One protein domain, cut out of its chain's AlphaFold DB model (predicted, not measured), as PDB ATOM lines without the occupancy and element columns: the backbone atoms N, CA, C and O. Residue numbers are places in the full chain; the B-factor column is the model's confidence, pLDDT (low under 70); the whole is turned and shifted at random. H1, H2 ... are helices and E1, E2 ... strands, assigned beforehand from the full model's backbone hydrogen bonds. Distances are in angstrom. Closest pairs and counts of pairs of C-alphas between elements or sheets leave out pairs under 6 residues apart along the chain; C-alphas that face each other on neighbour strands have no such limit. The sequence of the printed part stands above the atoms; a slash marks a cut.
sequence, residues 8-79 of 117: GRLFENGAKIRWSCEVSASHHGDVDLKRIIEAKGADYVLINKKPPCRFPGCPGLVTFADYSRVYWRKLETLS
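AT A GLANCE: This is residues 8 to 79 of the 117 residues of an uncharacterized protein of Brevundimonas bullata (UniProt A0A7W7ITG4). With little regular structure, a small antiparallel sheet, E2-E1-E3, has short helices H1 and H2 beyond one end. Of 72 printed residues, 26 are in named elements, H1-E1-E2-H2-E3 along the chain; the class is mixed. It is compact, radius of gyration of the C-alphas 12.2 A, spanning 34 by 29 by 22 A.

HOW THE PARTS SIT: In E1, residues 17 to 21, find N 18, 2.8 A from O 65 of antiparallel E3, residues 62 to 66. E1 forms a hairpin with E2, residues 28 to 30; O 29 is 2.8 A from N 19. H1, residues 8 to 12, touches H2, residues 33 to 40, the closest C-alphas being Phe 11 and Leu 33, 5.9 A. In both, every O i to N i+4 pair is within hydrogen-bond range. E2, H2, E3 make a split strand-helix-strand unit, E1 between the strands, crossover right-handed.

IN THESE COORDINATES: Find H1's first C-alpha, 8, at (199.721, 257.362, 206.461) and E3's last, 66, at (203.745, 261.166, 219.493).

THE WHOLE: The printed part has no cut; H2 to E3 is a long link; no printed residue is under pLDDT 70.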
ATOM      1  N   GLY A   8     199.580 256.527 207.655       93.75
ATOM      2  CA  GLY A   8     199.721 257.362 206.461       93.75
ATOM      3  C   GLY A   8     199.707 258.848 206.799       93.75
ATOM      4  O   GLY A   8     200.641 259.572 206.464       93.75
ATOM      5  N   ARG A   9     198.719 259.292 207.580       91.12
ATOM      6  CA  ARG A   9     198.621 260.705 207.951       91.12
ATOM      7  C   ARG A   9     199.673 261.130 208.972       91.12
ATOM      8  O   ARG A   9     200.150 262.261 208.929       91.12
ATOM      9  N   LEU A  10     200.058 260.240 209.891       92.69
ATOM     10  CA  LEU A  10     201.196 260.486 210.783       92.69
ATOM     11  C   LEU A  10     202.481 260.714 209.972       92.69
ATOM     12  O   LEU A  10     203.237 261.631 210.276       92.69
ATOM     13  N   PHE A  11     202.701 259.925 208.919       95.00
ATOM     14  CA  PHE A  11     203.854 260.068 208.034       95.00
ATOM     15  C   PHE A  11     203.811 261.375 207.229       95.00
ATOM     16  O   PHE A  11     204.786 262.123 207.250       95.00
ATOM     17  N   GLU A  12     202.679 261.693 206.594       94.25
ATOM     18  CA  GLU A  12     202.486 262.935 205.822       94.25
ATOM     19  C   GLU A  12     202.710 264.199 206.662       94.25
ATOM     20  O   GLU A  12     203.287 265.174 206.186       94.25
ATOM     21  N   ASN A  13     202.307 264.172 207.935       91.31
ATOM     22  CA  ASN A  13     202.498 265.286 208.863       91.31
ATOM     23  C   ASN A  13     203.915 265.358 209.464       91.31
ATOM     24  O   ASN A  13     204.171 266.220 210.306       91.31
ATOM     25  N   GLY A  14     204.821 264.445 209.101       92.25
ATOM     26  CA  GLY A  14     206.167 264.377 209.673       92.25
ATOM     27  C   GLY A  14     206.176 264.034 211.166       92.25
ATOM     28  O   GLY A  14     207.025 264.535 211.911       92.25
ATOM     29  N   ALA A  15     205.219 263.219 211.625       93.44
ATOM     30  CA  ALA A  15     205.078 262.898 213.036       93.44
ATOM     31  C   ALA A  15     206.279 262.102 213.571       93.44
ATOM     32  O   ALA A  15     206.766 261.156 212.948       93.44
ATOM     33  N   LYS A  16     206.725 262.448 214.780       95.31
ATOM     34  CA  LYS A  16     207.814 261.771 215.492       95.31
ATOM     35  C   LYS A  16     207.238 260.753 216.462       95.31
ATOM     36  O   LYS A  16     207.054 261.045 217.643       95.31
ATOM     37  N   ILE A  17     206.920 259.563 215.964       95.75
ATOM     38  CA  ILE A  17     206.359 258.503 216.803       95.75
ATOM     39  C   ILE A  17     207.479 257.693 217.447       95.75
ATOM     40  O   ILE A  17     208.406 257.244 216.776       95.75
ATOM     41  N   ARG A  18     207.364 257.475 218.755       96.56
ATOM     42  CA  ARG A  18     208.244 256.606 219.534       96.56
ATOM     43  C   ARG A  18     207.482 255.441 220.108       96.56
ATOM     44  O   ARG A  18     206.293 255.545 220.407       96.56
ATOM     45  N   TRP A  19     208.198 254.347 220.288       96.50
ATOM     46  CA  TRP A  19     207.718 253.171 220.976       96.50
ATOM     47  C   TRP A  19     208.512 252.966 222.271       96.50
ATOM     48  O   TRP A  19     209.706 253.268 222.328       96.50
ATOM     49  N   SER A  20     207.858 252.459 223.313       95.75
ATOM     50  CA  SER A  20     208.485 252.122 224.596       95.75
ATOM     51  C   SER A  20     207.902 250.833 225.166       95.75
ATOM     52  O   SER A  20     206.708 250.566 225.030       95.75
ATOM     53  N   CYS A  21     208.748 250.016 225.785       96.00
ATOM     54  CA  CYS A  21     208.342 248.796 226.469       96.00
ATOM     55  C   CYS A  21     207.805 249.101 227.871       96.00
ATOM     56  O   CYS A  21     208.394 249.886 228.610       96.00
ATOM     57  N   GLU A  22     206.729 248.426 228.271       93.12
ATOM     58  CA  GLU A  22     206.121 248.608 229.594       93.12
ATOM     59  C   GLU A  22     206.983 248.066 230.752       93.12
ATOM     60  O   GLU A  22     206.869 248.548 231.877       93.12
ATOM     61  N   VAL A  23     207.842 247.066 230.498       92.62
ATOM     62  CA  VAL A  23     208.646 246.409 231.550       92.62
ATOM     63  C   VAL A  23     210.112 246.832 231.568       92.62
ATOM     64  O   VAL A  23     210.820 246.511 232.516       92.62
ATOM     65  N   SER A  24     210.594 247.536 230.540       91.44
ATOM     66  CA  SER A  24     212.003 247.927 230.433       91.44
ATOM     67  C   SER A  24     212.156 249.359 229.938       91.44
ATOM     68  O   SER A  24     211.753 249.692 228.825       91.44
ATOM     69  N   ALA A  25     212.826 250.190 230.740       87.50
ATOM     70  CA  ALA A  25     213.130 251.574 230.385       87.50
ATOM     71  C   ALA A  25     214.170 251.691 229.251       87.50
ATOM     72  O   ALA A  25     214.194 252.696 228.543       87.50
ATOM     73  N   SER A  26     215.016 250.676 229.047       91.38
ATOM     74  CA  SER A  26     216.026 250.671 227.978       91.38
ATOM     75  C   SER A  26     215.466 250.225 226.626       91.38
ATOM     76  O   SER A  26     216.099 250.448 225.598       91.38
ATOM     77  N   HIS A  27     214.277 249.614 226.595       94.88
ATOM     78  CA  HIS A  27     213.653 249.148 225.359       94.88
ATOM     79  C   HIS A  27     212.708 250.225 224.829       94.88
ATOM     80  O   HIS A  27     211.517 250.246 225.139       94.88
ATOM     81  N   HIS A  28     213.254 251.123 224.022       95.88
ATOM     82  CA  HIS A  28     212.504 252.166 223.338       95.88
ATOM     83  C   HIS A  28     213.174 252.519 222.007       95.88
ATOM     84  O   HIS A  28     214.287 252.078 221.713       95.88
ATOM     85  N   GLY A  29     212.497 253.314 221.185       96.12
ATOM     86  CA  GLY A  29     213.081 253.835 219.956       96.12
ATOM     87  C   GLY A  29     212.079 254.587 219.099       96.12
ATOM     88  O   GLY A  29     210.894 254.670 219.423       96.12
ATOM     89  N   ASP A  30     212.567 255.122 217.988       96.94
ATOM     90  CA  ASP A  30     211.716 255.763 216.994       96.94
ATOM     91  C   ASP A  30     211.000 254.703 216.142       96.94
ATOM     92  O   ASP A  30     211.499 253.594 215.909       96.94
ATOM     93  N   VAL A  31     209.784 255.031 215.717       96.00
ATOM     94  CA  VAL A  31     208.973 254.205 214.828       96.00
ATOM     95  C   VAL A  31     209.239 254.615 213.388       96.00
ATOM     96  O   VAL A  31     209.053 255.770 213.013       96.00
ATOM     97  N   ASP A  32     209.603 253.640 212.561       96.12
ATOM     98  CA  ASP A  32     209.693 253.820 211.116       96.12
ATOM     99  C   ASP A  32     208.291 253.729 210.495       96.12
ATOM    100  O   ASP A  32     207.788 252.645 210.185       96.12
ATOM    101  N   LEU A  33     207.632 254.883 210.367       95.88
ATOM    102  CA  LEU A  33     206.288 254.966 209.796       95.88
ATOM    103  C   LEU A  33     206.269 254.513 208.333       95.88
ATOM    104  O   LEU A  33     205.336 253.817 207.943       95.88
ATOM    105  N   LYS A  34     207.311 254.824 207.548       96.75
ATOM    106  CA  LYS A  34     207.408 254.406 206.143       96.75
ATOM    107  C   LYS A  34     207.386 252.884 206.034       96.75
ATOM    108  O   LYS A  34     206.573 252.332 205.297       96.75
ATOM    109  N   ARG A  35     208.195 252.202 206.847       96.62
ATOM    110  CA  ARG A  35     208.213 250.736 206.899       96.62
ATOM    111  C   ARG A  35     206.870 250.140 207.322       96.62
ATOM    112  O   ARG A  35     206.494 249.072 206.842       96.62
ATOM    113  N   ILE A  36     206.136 250.786 208.230       95.44
ATOM    114  CA  ILE A  36     204.802 250.303 208.622       95.44
ATOM    115  C   ILE A  36     203.806 250.451 207.470       95.44
ATOM    116  O   ILE A  36     203.031 249.525 207.248       95.44
ATOM    117  N   ILE A  37     203.843 251.560 206.725       97.00
ATOM    118  CA  ILE A  37     203.002 251.757 205.533       97.00
ATOM    119  C   ILE A  37     203.288 250.662 204.506       97.00
ATOM    120  O   ILE A  37     202.353 250.038 204.014       97.00
ATOM    121  N   GLU A  38     204.562 250.377 204.230       97.50
ATOM    122  CA  GLU A  38     204.965 249.321 203.291       97.50
ATOM    123  C   GLU A  38     204.471 247.931 203.728       97.50
ATOM    124  O   GLU A  38     204.046 247.135 202.896       97.50
ATOM    125  N   ALA A  39     204.490 247.639 205.032       96.88
ATOM    126  CA  ALA A  39     204.126 246.323 205.553       96.88
ATOM    127  C   ALA A  39     202.622 246.131 205.817       96.88
ATOM    128  O   ALA A  39     202.137 245.001 205.783       96.88
ATOM    129  N   LYS A  40     201.893 247.196 206.172       95.75
ATOM    130  CA  LYS A  40     200.510 247.118 206.683       95.75
ATOM    131  C   LYS A  40     199.522 248.060 205.996       95.75
ATOM    132  O   LYS A  40     198.333 247.987 206.294       95.75
ATOM    133  N   GLY A  41     199.991 248.925 205.103       96.50
ATOM    134  CA  GLY A  41     199.186 249.949 204.445       96.50
ATOM    135  C   GLY A  41     199.075 251.252 205.240       96.50
ATOM    136  O   GLY A  41     199.270 251.300 206.457       96.50
ATOM    137  N   ALA A  42     198.742 252.329 204.525       95.00
ATOM    138  CA  ALA A  42     198.611 253.679 205.075       95.00
ATOM    139  C   ALA A  42     197.471 253.812 206.099       95.00
ATOM    140  O   ALA A  42     197.595 254.582 207.051       95.00
ATOM    141  N   ASP A  43     196.405 253.022 205.952       94.88
ATOM    142  CA  ASP A  43     195.228 253.055 206.832       94.88
ATOM    143  C   ASP A  43     195.430 252.321 208.164       94.88
ATOM    144  O   ASP A  43     194.548 252.323 209.024       94.88
ATOM    145  N   TYR A  44     196.591 251.690 208.373       94.50
ATOM    146  CA  TYR A  44     196.894 251.031 209.637       94.50
ATOM    147  C   TYR A  44     196.910 252.040 210.795       94.50
ATOM    148  O   TYR A  44     197.417 253.151 210.661       94.50
ATOM    149  N   VAL A  45     196.390 251.643 211.961       92.81
ATOM    150  CA  VAL A  45     196.252 252.501 213.150       92.81
ATOM    151  C   VAL A  45     197.121 251.974 214.292       92.81
ATOM    152  O   VAL A  45     197.071 250.785 214.621       92.81
ATOM    153  N   LEU A  46     197.897 252.865 214.921       91.38
ATOM    154  CA  LEU A  46     198.746 252.551 216.084       91.38
ATOM    155  C   LEU A  46     198.034 252.730 217.431       91.38
ATOM    156  O   LEU A  46     198.520 252.237 218.446       91.38
ATOM    157  N   ILE A  47     196.887 253.409 217.447       91.00
ATOM    158  CA  ILE A  47     196.128 253.673 218.670       91.00
ATOM    159  C   ILE A  47     195.740 252.379 219.382       91.00
ATOM    160  O   ILE A  47     195.245 251.439 218.756       91.00
ATOM    161  N   ASN A  48     195.967 252.352 220.701       89.06
ATOM    162  CA  ASN A  48     195.726 251.211 221.594       89.06
ATOM    163  C   ASN A  48     196.452 249.919 221.183       89.06
ATOM    164  O   ASN A  48     196.198 248.860 221.759       89.06
ATOM    165  N   LYS A  49     197.351 249.957 220.190       91.69
ATOM    166  CA  LYS A  49     198.115 248.775 219.797       91.69
ATOM    167  C   LYS A  49     199.202 248.521 220.823       91.69
ATOM    168  O   LYS A  49     199.997 249.404 221.127       91.69
ATOM    169  N   LYS A  50     199.251 247.276 221.289       93.62
ATOM    170  CA  LYS A  50     200.229 246.795 222.262       93.62
ATOM    171  C   LYS A  50     200.946 245.544 221.751       93.62
ATOM    172  O   LYS A  50     200.691 244.452 222.252       93.62
ATOM    173  N   PRO A  51     201.770 245.647 220.690       94.50
ATOM    174  CA  PRO A  51     202.506 244.492 220.194       94.50
ATOM    175  C   PRO A  51     203.579 244.048 221.208       94.50
ATOM    176  O   PRO A  51     204.024 244.870 222.014       94.50
ATOM    177  N   PRO A  52     204.033 242.785 221.160       95.38
ATOM    178  CA  PRO A  52     205.133 242.312 221.996       95.38
ATOM    179  C   PRO A  52     206.425 243.107 221.779       95.38
ATOM    180  O   PRO A  52     206.711 243.580 220.675       95.38
ATOM    181  N   CYS A  53     207.234 243.230 222.830       95.00
ATOM    182  CA  CYS A  53     208.570 243.796 222.741       95.00
ATOM    183  C   CYS A  53     209.443 242.941 221.813       95.00
ATOM    184  O   CYS A  53     209.471 241.719 221.905       95.00
ATOM    185  N   ARG A  54     210.201 243.598 220.930       93.19
ATOM    186  CA  ARG A  54     211.085 242.917 219.968       93.19
ATOM    187  C   ARG A  54     212.368 242.342 220.578       93.19
ATOM    188  O   ARG A  54     213.113 241.669 219.876       93.19
ATOM    189  N   PHE A  55     212.677 242.676 221.832       92.56
ATOM    190  CA  PHE A  55     213.893 242.210 222.498       92.56
ATOM    191  C   PHE A  55     213.701 240.765 222.983       92.56
ATOM    192  O   PHE A  55     212.746 240.520 223.725       92.56
ATOM    193  N   PRO A  56     214.579 239.816 222.598       90.06
ATOM    194  CA  PRO A  56     214.454 238.416 222.996       90.06
ATOM    195  C   PRO A  56     214.333 238.250 224.514       90.06
ATOM    196  O   PRO A  56     215.048 238.899 225.273       90.06
ATOM    197  N   GLY A  57     213.402 237.401 224.954       87.94
ATOM    198  CA  GLY A  57     213.152 237.136 226.375       87.94
ATOM    199  C   GLY A  57     212.425 238.255 227.136       87.94
ATOM    200  O   GLY A  57     212.083 238.067 228.300       87.94
ATOM    201  N   CYS A  58     212.142 239.404 226.512       92.75
ATOM    202  CA  CYS A  58     211.357 240.462 227.139       92.75
ATOM    203  C   CYS A  58     209.857 240.173 226.972       92.75
ATOM    204  O   CYS A  58     209.362 240.214 225.847       92.75
ATOM    205  N   PRO A  59     209.097 239.940 228.058       95.06
ATOM    206  CA  PRO A  59     207.672 239.651 227.941       95.06
ATOM    207  C   PRO A  59     206.834 240.908 227.719       95.06
ATOM    208  O   PRO A  59     205.631 240.790 227.519       95.06
ATOM    209  N   GLY A  60     207.424 242.102 227.832       94.81
ATOM    210  CA  GLY A  60     206.686 243.359 227.860       94.81
ATOM    211  C   GLY A  60     205.967 243.671 226.558       94.81
ATOM    212  O   GLY A  60     206.382 243.259 225.476       94.81
ATOM    213  N   LEU A  61     204.906 244.455 226.673       96.31
ATOM    214  CA  LEU A  61     204.216 245.037 225.534       96.31
ATOM    215  C   LEU A  61     204.732 246.444 225.241       96.31
ATOM    216  O   LEU A  61     205.251 247.151 226.109       96.31
ATOM    217  N   VAL A  62     204.598 246.837 223.983       95.88
ATOM    218  CA  VAL A  62     205.010 248.142 223.482       95.88
ATOM    219  C   VAL A  62     203.841 249.118 223.528       95.88
ATOM    220  O   VAL A  62     202.732 248.781 223.134       95.88
ATOM    221  N   THR A  63     204.105 250.351 223.944       94.44
ATOM    222  CA  THR A  63     203.189 251.488 223.785       94.44
ATOM    223  C   THR A  63     203.770 252.493 222.802       94.44
ATOM    224  O   THR A  63     204.987 252.537 222.606       94.44
ATOM    225  N   PHE A  64     202.910 253.292 222.172       95.06
ATOM    226  CA  PHE A  64     203.311 254.311 221.203       95.06
ATOM    227  C   PHE A  64     202.967 255.710 221.709       95.06
ATOM    228  O   PHE A  64     201.915 255.921 222.316       95.06
ATOM    229  N   ALA A  65     203.829 256.680 221.425       94.44
ATOM    230  CA  ALA A  65     203.598 258.081 221.744       94.44
ATOM    231  C   ALA A  65     204.116 258.999 220.633       94.44
ATOM    232  O   ALA A  65     205.129 258.726 219.994       94.44
ATOM    233  N   ASP A  66     203.404 260.099 220.422       94.06
ATOM    234  CA  ASP A  66     203.745 261.166 219.493       94.06
ATOM    235  C   ASP A  66     204.569 262.249 220.207       94.06
ATOM    236  O   ASP A  66     204.094 262.877 221.153       94.06
ATOM    237  N   TYR A  67     205.802 262.455 219.740       94.44
ATOM    238  CA  TYR A  67     206.782 263.433 220.226       94.44
ATOM    239  C   TYR A  67     206.920 264.645 219.292       94.44
ATOM    240  O   TYR A  67     207.904 265.382 219.351       94.44
ATOM    241  N   SER A  68     205.953 264.875 218.403       91.19
ATOM    242  CA  SER A  68     206.001 266.002 217.460       91.19
ATOM    243  C   SER A  68     205.830 267.367 218.136       91.19
ATOM    244  O   SER A  68     206.111 268.396 217.527       91.19
ATOM    245  N   ARG A  69     205.360 267.394 219.389       87.44
ATOM    246  CA  ARG A  69     205.093 268.606 220.179       87.44
ATOM    247  C   ARG A  69     205.958 268.644 221.441       87.44
ATOM    248  O   ARG A  69     206.518 267.630 221.842       87.44
ATOM    249  N   VAL A  70     206.009 269.815 222.089       87.75
ATOM    250  CA  VAL A  70     206.718 270.036 223.371       87.75
ATOM    251  C   VAL A  70     206.284 269.024 224.434       87.75
ATOM    252  O   VAL A  70     207.119 268.472 225.144       87.75
ATOM    253  N   TYR A  71     204.981 268.747 224.505       88.12
ATOM    254  CA  TYR A  71     204.429 267.688 225.337       88.12
ATOM    255  C   TYR A  71     204.090 266.492 224.462       88.12
ATOM    256  O   TYR A  71     203.313 266.611 223.510       88.12
ATOM    257  N   TRP A  72     204.684 265.348 224.789       89.00
ATOM    258  CA  TRP A  72     204.375 264.103 224.106       89.00
ATOM    259  C   TRP A  72     202.946 263.660 224.424       89.00
ATOM    260  O   TRP A  72     202.407 263.932 225.499       89.00
ATOM    261  N   ARG A  73     202.330 262.945 223.484       90.12
ATOM    262  CA  ARG A  73     200.974 262.406 223.618       90.12
ATOM    263  C   ARG A  73     200.995 260.901 223.389       90.12
ATOM    264  O   ARG A  73     201.392 260.458 222.316       90.12
ATOM    265  N   LYS A  74     200.525 260.109 224.354       90.00
ATOM    266  CA  LYS A  74     200.293 258.670 224.142       90.00
ATOM    267  C   LYS A  74     199.277 258.449 223.023       90.00
ATOM    268  O   LYS A  74     198.280 259.160 222.936       90.00
ATOM    269  N   LEU A  75     199.520 257.446 222.188       90.81
ATOM    270  CA  LEU A  75     198.559 256.960 221.200       90.81
ATOM    271  C   LEU A  75     197.659 255.899 221.847       90.81
ATOM    272  O   LEU A  75     197.637 254.735 221.449       90.81
ATOM    273  N   GLU A  76     196.938 256.311 222.884       88.50
ATOM    274  CA  GLU A  76     195.970 255.499 223.618       88.50
ATOM    275  C   GLU A  76     194.693 256.319 223.802       88.50
ATOM    276  O   GLU A  76     194.760 257.521 224.061       88.50
ATOM    277  N   THR A  77     193.537 255.682 223.637       85.44
ATOM    278  CA  THR A  77     192.236 256.281 223.978       85.44
ATOM    279  C   THR A  77     191.712 255.772 225.310       85.44
ATOM    280  O   THR A  77     190.858 256.428 225.886       85.44
ATOM    281  N   LEU A  78     192.204 254.618 225.775       84.19
ATOM    282  CA  LEU A  78     191.903 254.094 227.102       84.19
ATOM    283  C   LEU A  78     192.768 254.806 228.143       84.19
ATOM    284  O   LEU A  78     193.972 254.990 227.947       84.19
ATOM    285  N   SER A  79     192.152 255.164 229.259       84.75
ATOM    286  CA  SER A  79     192.748 255.896 230.371       84.75
ATOM    287  C   SER A  79     192.360 255.276 231.711       84.75
ATOM    288  O   SER A  79     191.485 254.425 231.782       84.75
TER     289      SER A  79